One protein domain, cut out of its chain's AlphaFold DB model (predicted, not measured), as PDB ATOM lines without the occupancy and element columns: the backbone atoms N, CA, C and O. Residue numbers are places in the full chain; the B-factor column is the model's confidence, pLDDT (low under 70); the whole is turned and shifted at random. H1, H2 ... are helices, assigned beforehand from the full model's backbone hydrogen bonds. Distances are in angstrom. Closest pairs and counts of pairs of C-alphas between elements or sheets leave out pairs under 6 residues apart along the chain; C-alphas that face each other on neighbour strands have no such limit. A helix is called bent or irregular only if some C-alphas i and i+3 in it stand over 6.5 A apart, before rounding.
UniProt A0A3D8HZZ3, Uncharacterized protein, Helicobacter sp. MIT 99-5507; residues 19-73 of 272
ATOM      1  N   ASP A  19     -42.264   9.614 -45.448       63.12
ATOM      2  CA  ASP A  19     -41.794   9.230 -44.125       63.12
ATOM      3  C   ASP A  19     -40.302   9.491 -43.929       63.12
ATOM      4  O   ASP A  19     -39.898  10.062 -42.917       63.12
ATOM      5  N   ASN A  20     -39.478   9.116 -44.909       81.81
ATOM      6  CA  ASN A  20     -38.034   9.264 -44.793       81.81
ATOM      7  C   ASN A  20     -37.628  10.744 -44.846       81.81
ATOM      8  O   ASN A  20     -36.808  11.192 -44.054       81.81
ATOM      9  N   VAL A  21     -38.281  11.539 -45.699       88.50
ATOM     10  CA  VAL A  21     -37.979  12.972 -45.851       88.50
ATOM     11  C   VAL A  21     -38.308  13.758 -44.580       88.50
ATOM     12  O   VAL A  21     -37.520  14.607 -44.154       88.50
ATOM     13  N   LEU A  22     -39.461  13.494 -43.954       92.25
ATOM     14  CA  LEU A  22     -39.845  14.150 -42.701       92.25
ATOM     15  C   LEU A  22     -38.869  13.800 -41.571       92.25
ATOM     16  O   LEU A  22     -38.407  14.695 -40.861       92.25
ATOM     17  N   GLN A  23     -38.527  12.519 -41.426       93.25
ATOM     18  CA  GLN A  23     -37.624  12.058 -40.371       93.25
ATOM     19  C   GLN A  23     -36.200  12.585 -40.559       93.25
ATOM     20  O   GLN A  23     -35.630  13.140 -39.619       93.25
ATOM     21  N   GLU A  24     -35.664  12.532 -41.781       91.88
ATOM     22  CA  GLU A  24     -34.382  13.156 -42.124       91.88
ATOM     23  C   GLU A  24     -34.394  14.650 -41.785       91.88
ATOM     24  O   GLU A  24     -33.425  15.189 -41.241       91.88
ATOM     25  N   LYS A  25     -35.501  15.352 -42.056       93.06
ATOM     26  CA  LYS A  25     -35.619  16.774 -41.727       93.06
ATOM     27  C   LYS A  25     -35.596  17.022 -40.222       93.06
ATOM     28  O   LYS A  25     -34.870  17.911 -39.776       93.06
ATOM     29  N   ILE A  26     -36.354  16.248 -39.451       95.31
ATOM     30  CA  ILE A  26     -36.390  16.361 -37.989       95.31
ATOM     31  C   ILE A  26     -35.007  16.067 -37.404       95.31
ATOM     32  O   ILE A  26     -34.520  16.839 -36.575       95.31
ATOM     33  N   GLN A  27     -34.344  15.005 -37.864       94.44
ATOM     34  CA  GLN A  27     -32.999  14.653 -37.421       94.44
ATOM     35  C   GLN A  27     -32.001  15.779 -37.708       94.44
ATOM     36  O   GLN A  27     -31.229  16.144 -36.824       94.44
ATOM     37  N   ASN A  28     -32.061  16.380 -38.900       92.31
ATOM     38  CA  ASN A  28     -31.214  17.516 -39.263       92.31
ATOM     39  C   ASN A  28     -31.435  18.733 -38.351       92.31
ATOM     40  O   ASN A  28     -30.483  19.432 -38.034       92.31
ATOM     41  N   ILE A  29     -32.669  19.003 -37.917       93.38
ATOM     42  CA  ILE A  29     -32.979  20.128 -37.016       93.38
ATOM     43  C   ILE A  29     -32.497  19.841 -35.586       93.38
ATOM     44  O   ILE A  29     -31.911  20.705 -34.931       93.38
ATOM     45  N   LEU A  30     -32.744  18.631 -35.081       93.19
ATOM     46  CA  LEU A  30     -32.441  18.264 -33.694       93.19
ATOM     47  C   LEU A  30     -30.968  17.909 -33.468       93.19
ATOM     48  O   LEU A  30     -30.463  18.073 -32.355       93.19
ATOM     49  N   GLY A  31     -30.290  17.439 -34.511       90.44
ATOM     50  CA  GLY A  31     -29.027  16.723 -34.408       90.44
ATOM     51  C   GLY A  31     -29.237  15.260 -34.004       90.44
ATOM     52  O   GLY A  31     -30.197  14.901 -33.315       90.44
ATOM     53  N   GLU A  32     -28.301  14.408 -34.411       90.50
ATOM     54  CA  GLU A  32     -28.387  12.950 -34.277       90.50
ATOM     55  C   GLU A  32     -28.618  12.482 -32.830       90.50
ATOM     56  O   GLU A  32     -29.516  11.683 -32.566       90.50
ATOM     57  N   ASN A  33     -27.872  13.033 -31.870       90.50
ATOM     58  CA  ASN A  33     -27.973  12.638 -30.462       90.50
ATOM     59  C   ASN A  33     -29.361  12.918 -29.865       90.50
ATOM     60  O   ASN A  33     -29.942  12.059 -29.196       90.50
ATOM     61  N   SER A  34     -29.898  14.119 -30.095       92.06
ATOM     62  CA  SER A  34     -31.214  14.520 -29.585       92.06
ATOM     63  C   SER A  34     -32.340  13.772 -30.290       92.06
ATOM     64  O   SER A  34     -33.309  13.385 -29.637       92.06
ATOM     65  N   TYR A  35     -32.195  13.523 -31.594       95.12
ATOM     66  CA  TYR A  35     -33.127  12.716 -32.373       95.12
ATOM     67  C   TYR A  35     -33.198  11.276 -31.848       95.12
ATOM     68  O   TYR A  35     -34.262  10.828 -31.423       95.12
ATOM     69  N   ASN A  36     -32.057  10.586 -31.755       95.25
ATOM     70  CA  ASN A  36     -31.988   9.191 -31.310       95.25
ATOM     71  C   ASN A  36     -32.489   9.012 -29.871       95.25
ATOM     72  O   ASN A  36     -33.220   8.066 -29.577       95.25
ATOM     73  N   ARG A  37     -32.165   9.953 -28.972       96.00
ATOM     74  CA  ARG A  37     -32.654   9.936 -27.585       96.00
ATOM     75  C   ARG A  37     -34.180  10.025 -27.501       96.00
ATOM     76  O   ARG A  37     -34.773   9.405 -26.623       96.00
ATOM     77  N   ASN A  38     -34.809  10.787 -28.396       96.19
ATOM     78  CA  ASN A  38     -36.240  11.092 -28.348       96.19
ATOM     79  C   ASN A  38     -37.057  10.386 -29.442       96.19
ATOM     80  O   ASN A  38     -38.239  10.685 -29.600       96.19
ATOM     81  N   ILE A  39     -36.475   9.426 -30.169       96.00
ATOM     82  CA  ILE A  39     -37.061   8.856 -31.391       96.00
ATOM     83  C   ILE A  39     -38.483   8.317 -31.203       96.00
ATOM     84  O   ILE A  39     -39.364   8.563 -32.020       96.00
ATOM     85  N   LYS A  40     -38.761   7.645 -30.079       96.44
ATOM     86  CA  LYS A  40     -40.104   7.119 -29.778       96.44
ATOM     87  C   LYS A  40     -41.137   8.235 -29.620       96.44
ATOM     88  O   LYS A  40     -42.273   8.093 -30.064       96.44
ATOM     89  N   PHE A  41     -40.744   9.334 -28.980       96.88
ATOM     90  CA  PHE A  41     -41.609  10.492 -28.788       96.88
ATOM     91  C   PHE A  41     -41.807  11.249 -30.102       96.88
ATOM     92  O   PHE A  41     -42.943  11.552 -30.448       96.88
ATOM     93  N   ILE A  42     -40.737  11.445 -30.877       96.75
ATOM     94  CA  ILE A  42     -40.791  12.032 -32.222       96.75
ATOM     95  C   ILE A  42     -41.752  11.231 -33.109       96.75
ATOM     96  O   ILE A  42     -42.706  11.791 -33.637       96.75
ATOM     97  N   ASN A  43     -41.597   9.909 -33.187       95.25
ATOM     98  CA  ASN A  43     -42.484   9.058 -33.982       95.25
ATOM     99  C   ASN A  43     -43.953   9.176 -33.559       95.25
ATOM    100  O   ASN A  43     -44.844   9.139 -34.403       95.25
ATOM    101  N   LYS A  44     -44.224   9.360 -32.261       96.00
ATOM    102  CA  LYS A  44     -45.582   9.606 -31.767       96.00
ATOM    103  C   LYS A  44     -46.108  10.977 -32.205       96.00
ATOM    104  O   LYS A  44     -47.230  11.048 -32.704       96.00
ATOM    105  N   LEU A  45     -45.315  12.039 -32.040       96.19
ATOM    106  CA  LEU A  45     -45.688  13.412 -32.407       96.19
ATOM    107  C   LEU A  45     -45.976  13.559 -33.905       96.19
ATOM    108  O   LEU A  45     -46.933  14.228 -34.284       96.19
ATOM    109  N   PHE A  46     -45.174  12.904 -34.740       95.62
ATOM    110  CA  PHE A  46     -45.238  13.005 -36.199       95.62
ATOM    111  C   PHE A  46     -45.966  11.821 -36.860       95.62
ATOM    112  O   PHE A  46     -45.852  11.615 -38.065       95.62
ATOM    113  N   SER A  47     -46.735  11.048 -36.084       93.19
ATOM    114  CA  SER A  47     -47.458   9.862 -36.570       93.19
ATOM    115  C   SER A  47     -48.489  10.188 -37.654       93.19
ATOM    116  O   SER A  47     -48.597   9.461 -38.639       93.19
ATOM    117  N   ASN A  48     -49.214  11.304 -37.519       92.50
ATOM    118  CA  ASN A  48     -50.087  11.807 -38.576       92.50
ATOM    119  C   ASN A  48     -49.307  12.730 -39.520       92.50
ATOM    120  O   ASN A  48     -49.378  13.956 -39.422       92.50
ATOM    121  N   GLN A  49     -48.556  12.121 -40.435       89.44
ATOM    122  CA  GLN A  49     -47.656  12.841 -41.333       89.44
ATOM    123  C   GLN A  49     -48.370  13.861 -42.215       89.44
ATOM    124  O   GLN A  49     -47.809  14.917 -42.475       89.44
ATOM    125  N   THR A  50     -49.614  13.595 -42.627       91.25
ATOM    126  CA  THR A  50     -50.371  14.485 -43.525       91.25
ATOM    127  C   THR A  50     -50.511  15.910 -42.984       91.25
ATOM    128  O   THR A  50     -50.512  16.857 -43.765       91.25
ATOM    129  N   ASN A  51     -50.508  16.079 -41.656       93.44
ATOM    130  CA  ASN A  51     -50.548  17.386 -40.995       93.44
ATOM    131  C   ASN A  51     -49.293  18.240 -41.236       93.44
ATOM    132  O   ASN A  51     -49.321  19.450 -41.021       93.44
ATOM    133  N   PHE A  52     -48.194  17.620 -41.663       94.75
ATOM    134  CA  PHE A  52     -46.907  18.266 -41.911       94.75
ATOM    135  C   PHE A  52     -46.638  18.477 -43.396       94.75
ATOM    136  O   PHE A  52     -45.535  18.876 -43.753       94.75
ATOM    137  N   TYR A  53     -47.616  18.232 -44.268       92.88
ATOM    138  CA  TYR A  53     -47.502  18.498 -45.697       92.88
ATOM    139  C   TYR A  53     -48.577  19.479 -46.144       92.88
ATOM    140  O   TYR A  53     -49.744  19.389 -45.770       92.88
ATOM    141  N   LYS A  54     -48.188  20.405 -47.018       89.56
ATOM    142  CA  LYS A  54     -49.084  21.359 -47.662       89.56
ATOM    143  C   LYS A  54     -48.804  21.375 -49.156       89.56
ATOM    144  O   LYS A  54     -47.691  21.669 -49.581       89.56
ATOM    145  N   ASN A  55     -49.825  21.066 -49.956       86.44
ATOM    146  CA  ASN A  55     -49.727  20.960 -51.418       86.44
ATOM    147  C   ASN A  55     -48.618  19.991 -51.881       86.44
ATOM    148  O   ASN A  55     -47.881  20.289 -52.815       86.44
ATOM    149  N   GLY A  56     -48.462  18.859 -51.187       84.50
ATOM    150  CA  GLY A  56     -47.443  17.847 -51.498       84.50
ATOM    151  C   GLY A  56     -46.014  18.194 -51.064       84.50
ATOM    152  O   GLY A  56     -45.132  17.353 -51.193       84.50
ATOM    153  N   ALA A  57     -45.773  19.386 -50.511       88.00
ATOM    154  CA  ALA A  57     -44.479  19.787 -49.963       88.00
ATOM    155  C   ALA A  57     -44.498  19.764 -48.431       88.00
ATOM    156  O   ALA A  57     -45.530  20.026 -47.815       88.00
ATOM    157  N   LEU A  58     -43.351  19.476 -47.816       91.50
ATOM    158  CA  LEU A  58     -43.212  19.487 -46.363       91.50
ATOM    159  C   LEU A  58     -43.395  20.914 -45.817       91.50
ATOM    160  O   LEU A  58     -42.717  21.850 -46.241       91.50
ATOM    161  N   ASP A  59     -44.297  21.074 -44.854       93.88
ATOM    162  CA  ASP A  59     -44.548  22.322 -44.144       93.88
ATOM    163  C   ASP A  59     -43.524  22.481 -43.011       93.88
ATOM    164  O   ASP A  59     -43.729  22.079 -41.862       93.88
ATOM    165  N   ILE A  60     -42.375  23.064 -43.361       93.81
ATOM    166  CA  ILE A  60     -41.256  23.290 -42.436       93.81
ATOM    167  C   ILE A  60     -41.680  24.106 -41.214       93.81
ATOM    168  O   ILE A  60     -41.184  23.855 -40.115       93.81
ATOM    169  N   TYR A  61     -42.606  25.050 -41.385       94.88
ATOM    170  CA  TYR A  61     -43.111  25.849 -40.278       94.88
ATOM    171  C   TYR A  61     -43.820  24.962 -39.252       94.88
ATOM    172  O   TYR A  61     -43.486  25.013 -38.069       94.88
ATOM    173  N   GLN A  62     -44.733  24.091 -39.699       95.75
ATOM    174  CA  GLN A  62     -45.447  23.170 -38.807       95.75
ATOM    175  C   GLN A  62     -44.517  22.168 -38.118       95.75
ATOM    176  O   GLN A  62     -44.708  21.858 -36.937       95.75
ATOM    177  N   VAL A  63     -43.481  21.692 -38.818       96.00
ATOM    178  CA  VAL A  63     -42.471  20.802 -38.227       96.00
ATOM    179  C   VAL A  63     -41.733  21.502 -37.086       96.00
ATOM    180  O   VAL A  63     -41.718  20.991 -35.966       96.00
ATOM    181  N   ILE A  64     -41.163  22.684 -37.335       95.62
ATOM    182  CA  ILE A  64     -40.414  23.444 -36.322       95.62
ATOM    183  C   ILE A  64     -41.319  23.825 -35.150       95.62
ATOM    184  O   ILE A  64     -40.919  23.659 -34.000       95.62
ATOM    185  N   LEU A  65     -42.548  24.265 -35.430       96.56
ATOM    186  CA  LEU A  65     -43.516  24.653 -34.409       96.56
ATOM    187  C   LEU A  65     -43.838  23.475 -33.487       96.56
ATOM    188  O   LEU A  65     -43.861  23.621 -32.267       96.56
ATOM    189  N   THR A  66     -44.024  22.286 -34.062       97.06
ATOM    190  CA  THR A  66     -44.289  21.065 -33.294       97.06
ATOM    191  C   THR A  66     -43.087  20.668 -32.447       97.06
ATOM    192  O   THR A  66     -43.259  20.343 -31.272       97.06
ATOM    193  N   LEU A  67     -41.864  20.742 -32.983       96.50
ATOM    194  CA  LEU A  67     -40.650  20.488 -32.201       96.50
ATOM    195  C   LEU A  67     -40.501  21.490 -31.045       96.50
ATOM    196  O   LEU A  67     -40.195  21.089 -29.923       96.50
ATOM    197  N   GLN A  68     -40.749  22.775 -31.302       95.50
ATOM    198  CA  GLN A  68     -40.640  23.842 -30.311       95.50
ATOM    199  C   GLN A  68     -41.670  23.688 -29.187       95.50
ATOM    200  O   GLN A  68     -41.296  23.661 -28.016       95.50
ATOM    201  N   ASN A  69     -42.947  23.511 -29.534       96.56
ATOM    202  CA  ASN A  69     -44.042  23.378 -28.569       96.56
ATOM    203  C   ASN A  69     -43.905  22.143 -27.671       96.56
ATOM    204  O   ASN A  69     -44.439  22.121 -26.566       96.56
ATOM    205  N   ASN A  70     -43.181  21.122 -28.134       96.62
ATOM    206  CA  ASN A  70     -42.918  19.901 -27.376       96.62
ATOM    207  C   ASN A  70     -41.528  19.888 -26.714       96.62
ATOM    208  O   ASN A  70     -41.076  18.836 -26.267       96.62
ATOM    209  N   GLY A  71     -40.835  21.032 -26.657       93.94
ATOM    210  CA  GLY A  71     -39.562  21.178 -25.943       93.94
ATOM    211  C   GLY A  71     -38.389  20.408 -26.558       93.94
ATOM    212  O   GLY A  71     -37.392  20.171 -25.881       93.94
ATOM    213  N   LEU A  72     -38.493  20.004 -27.827       95.12
ATOM    214  CA  LEU A  72     -37.439  19.257 -28.518       95.12
ATOM    215  C   LEU A  72     -36.331  20.170 -29.059       95.12
ATOM    216  O   LEU A  72     -35.210  19.707 -29.265       95.12
ATOM    217  N   LEU A  73     -36.612  21.460 -29.268       92.25
ATOM    218  CA  LEU A  73     -35.608  22.431 -29.707       92.25
ATOM    219  C   LEU A  73     -34.812  22.987 -28.523       92.25
ATOM    220  O   LEU A  73     -35.344  23.692 -27.666       92.25
TER     221      LEU A  73
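AT A GLANCE: This is residues 19 to 73 of the 272 residues of an uncharacterized protein of Helicobacter sp. MIT 99-5507 (UniProt A0A3D8HZZ3). Three helices, H1, H2 and H4, stand at steep angles to one another, their centres making a triangle, with short H3 and the turn of residues 53 to 58 toward one end of the longest axis. The 55 printed residues have four named helices, H1 to H4 in order, and no named strand: all helix. The whole is compact, with a radius of gyration of the C-alphas of 10.3 A and spans of 31 by 22 by 17 A.

HOW THE PARTS SIT: H1, residues 19 to 30, and H2, residues 32 to 45, are close but not clearly touching, at a steep tilt of 51 degrees, opposite ways; their closest C-alphas, Gln 27 and Tyr 35, are 5.4 A apart. H2 is irregular: C-alphas 37 and 40 are 8.3 A apart. H3, residues 49 to 52, only just touches H4, residues 60 to 69, with 3 pairs of C-alphas within 8 A, the closest Phe 52 and Gln 62 at 6.0 A. H2 and H4 are about perpendicular, at 87 degrees. Every O i to N i+4 pair is within hydrogen-bond range in H1 and H4, and 8 of 10 in H2; H3 is too short for one.

IN THESE COORDINATES: H1 runs 16.7 A from C-alpha 19 at (-41.794, 9.230, -44.125), H2 17.4 A, and H4 14.1 A to C-alpha 69 at (-44.042, 23.378, -28.569).

THE WHOLE: The printed part has no cut and no long link; residue 19 is under pLDDT 70.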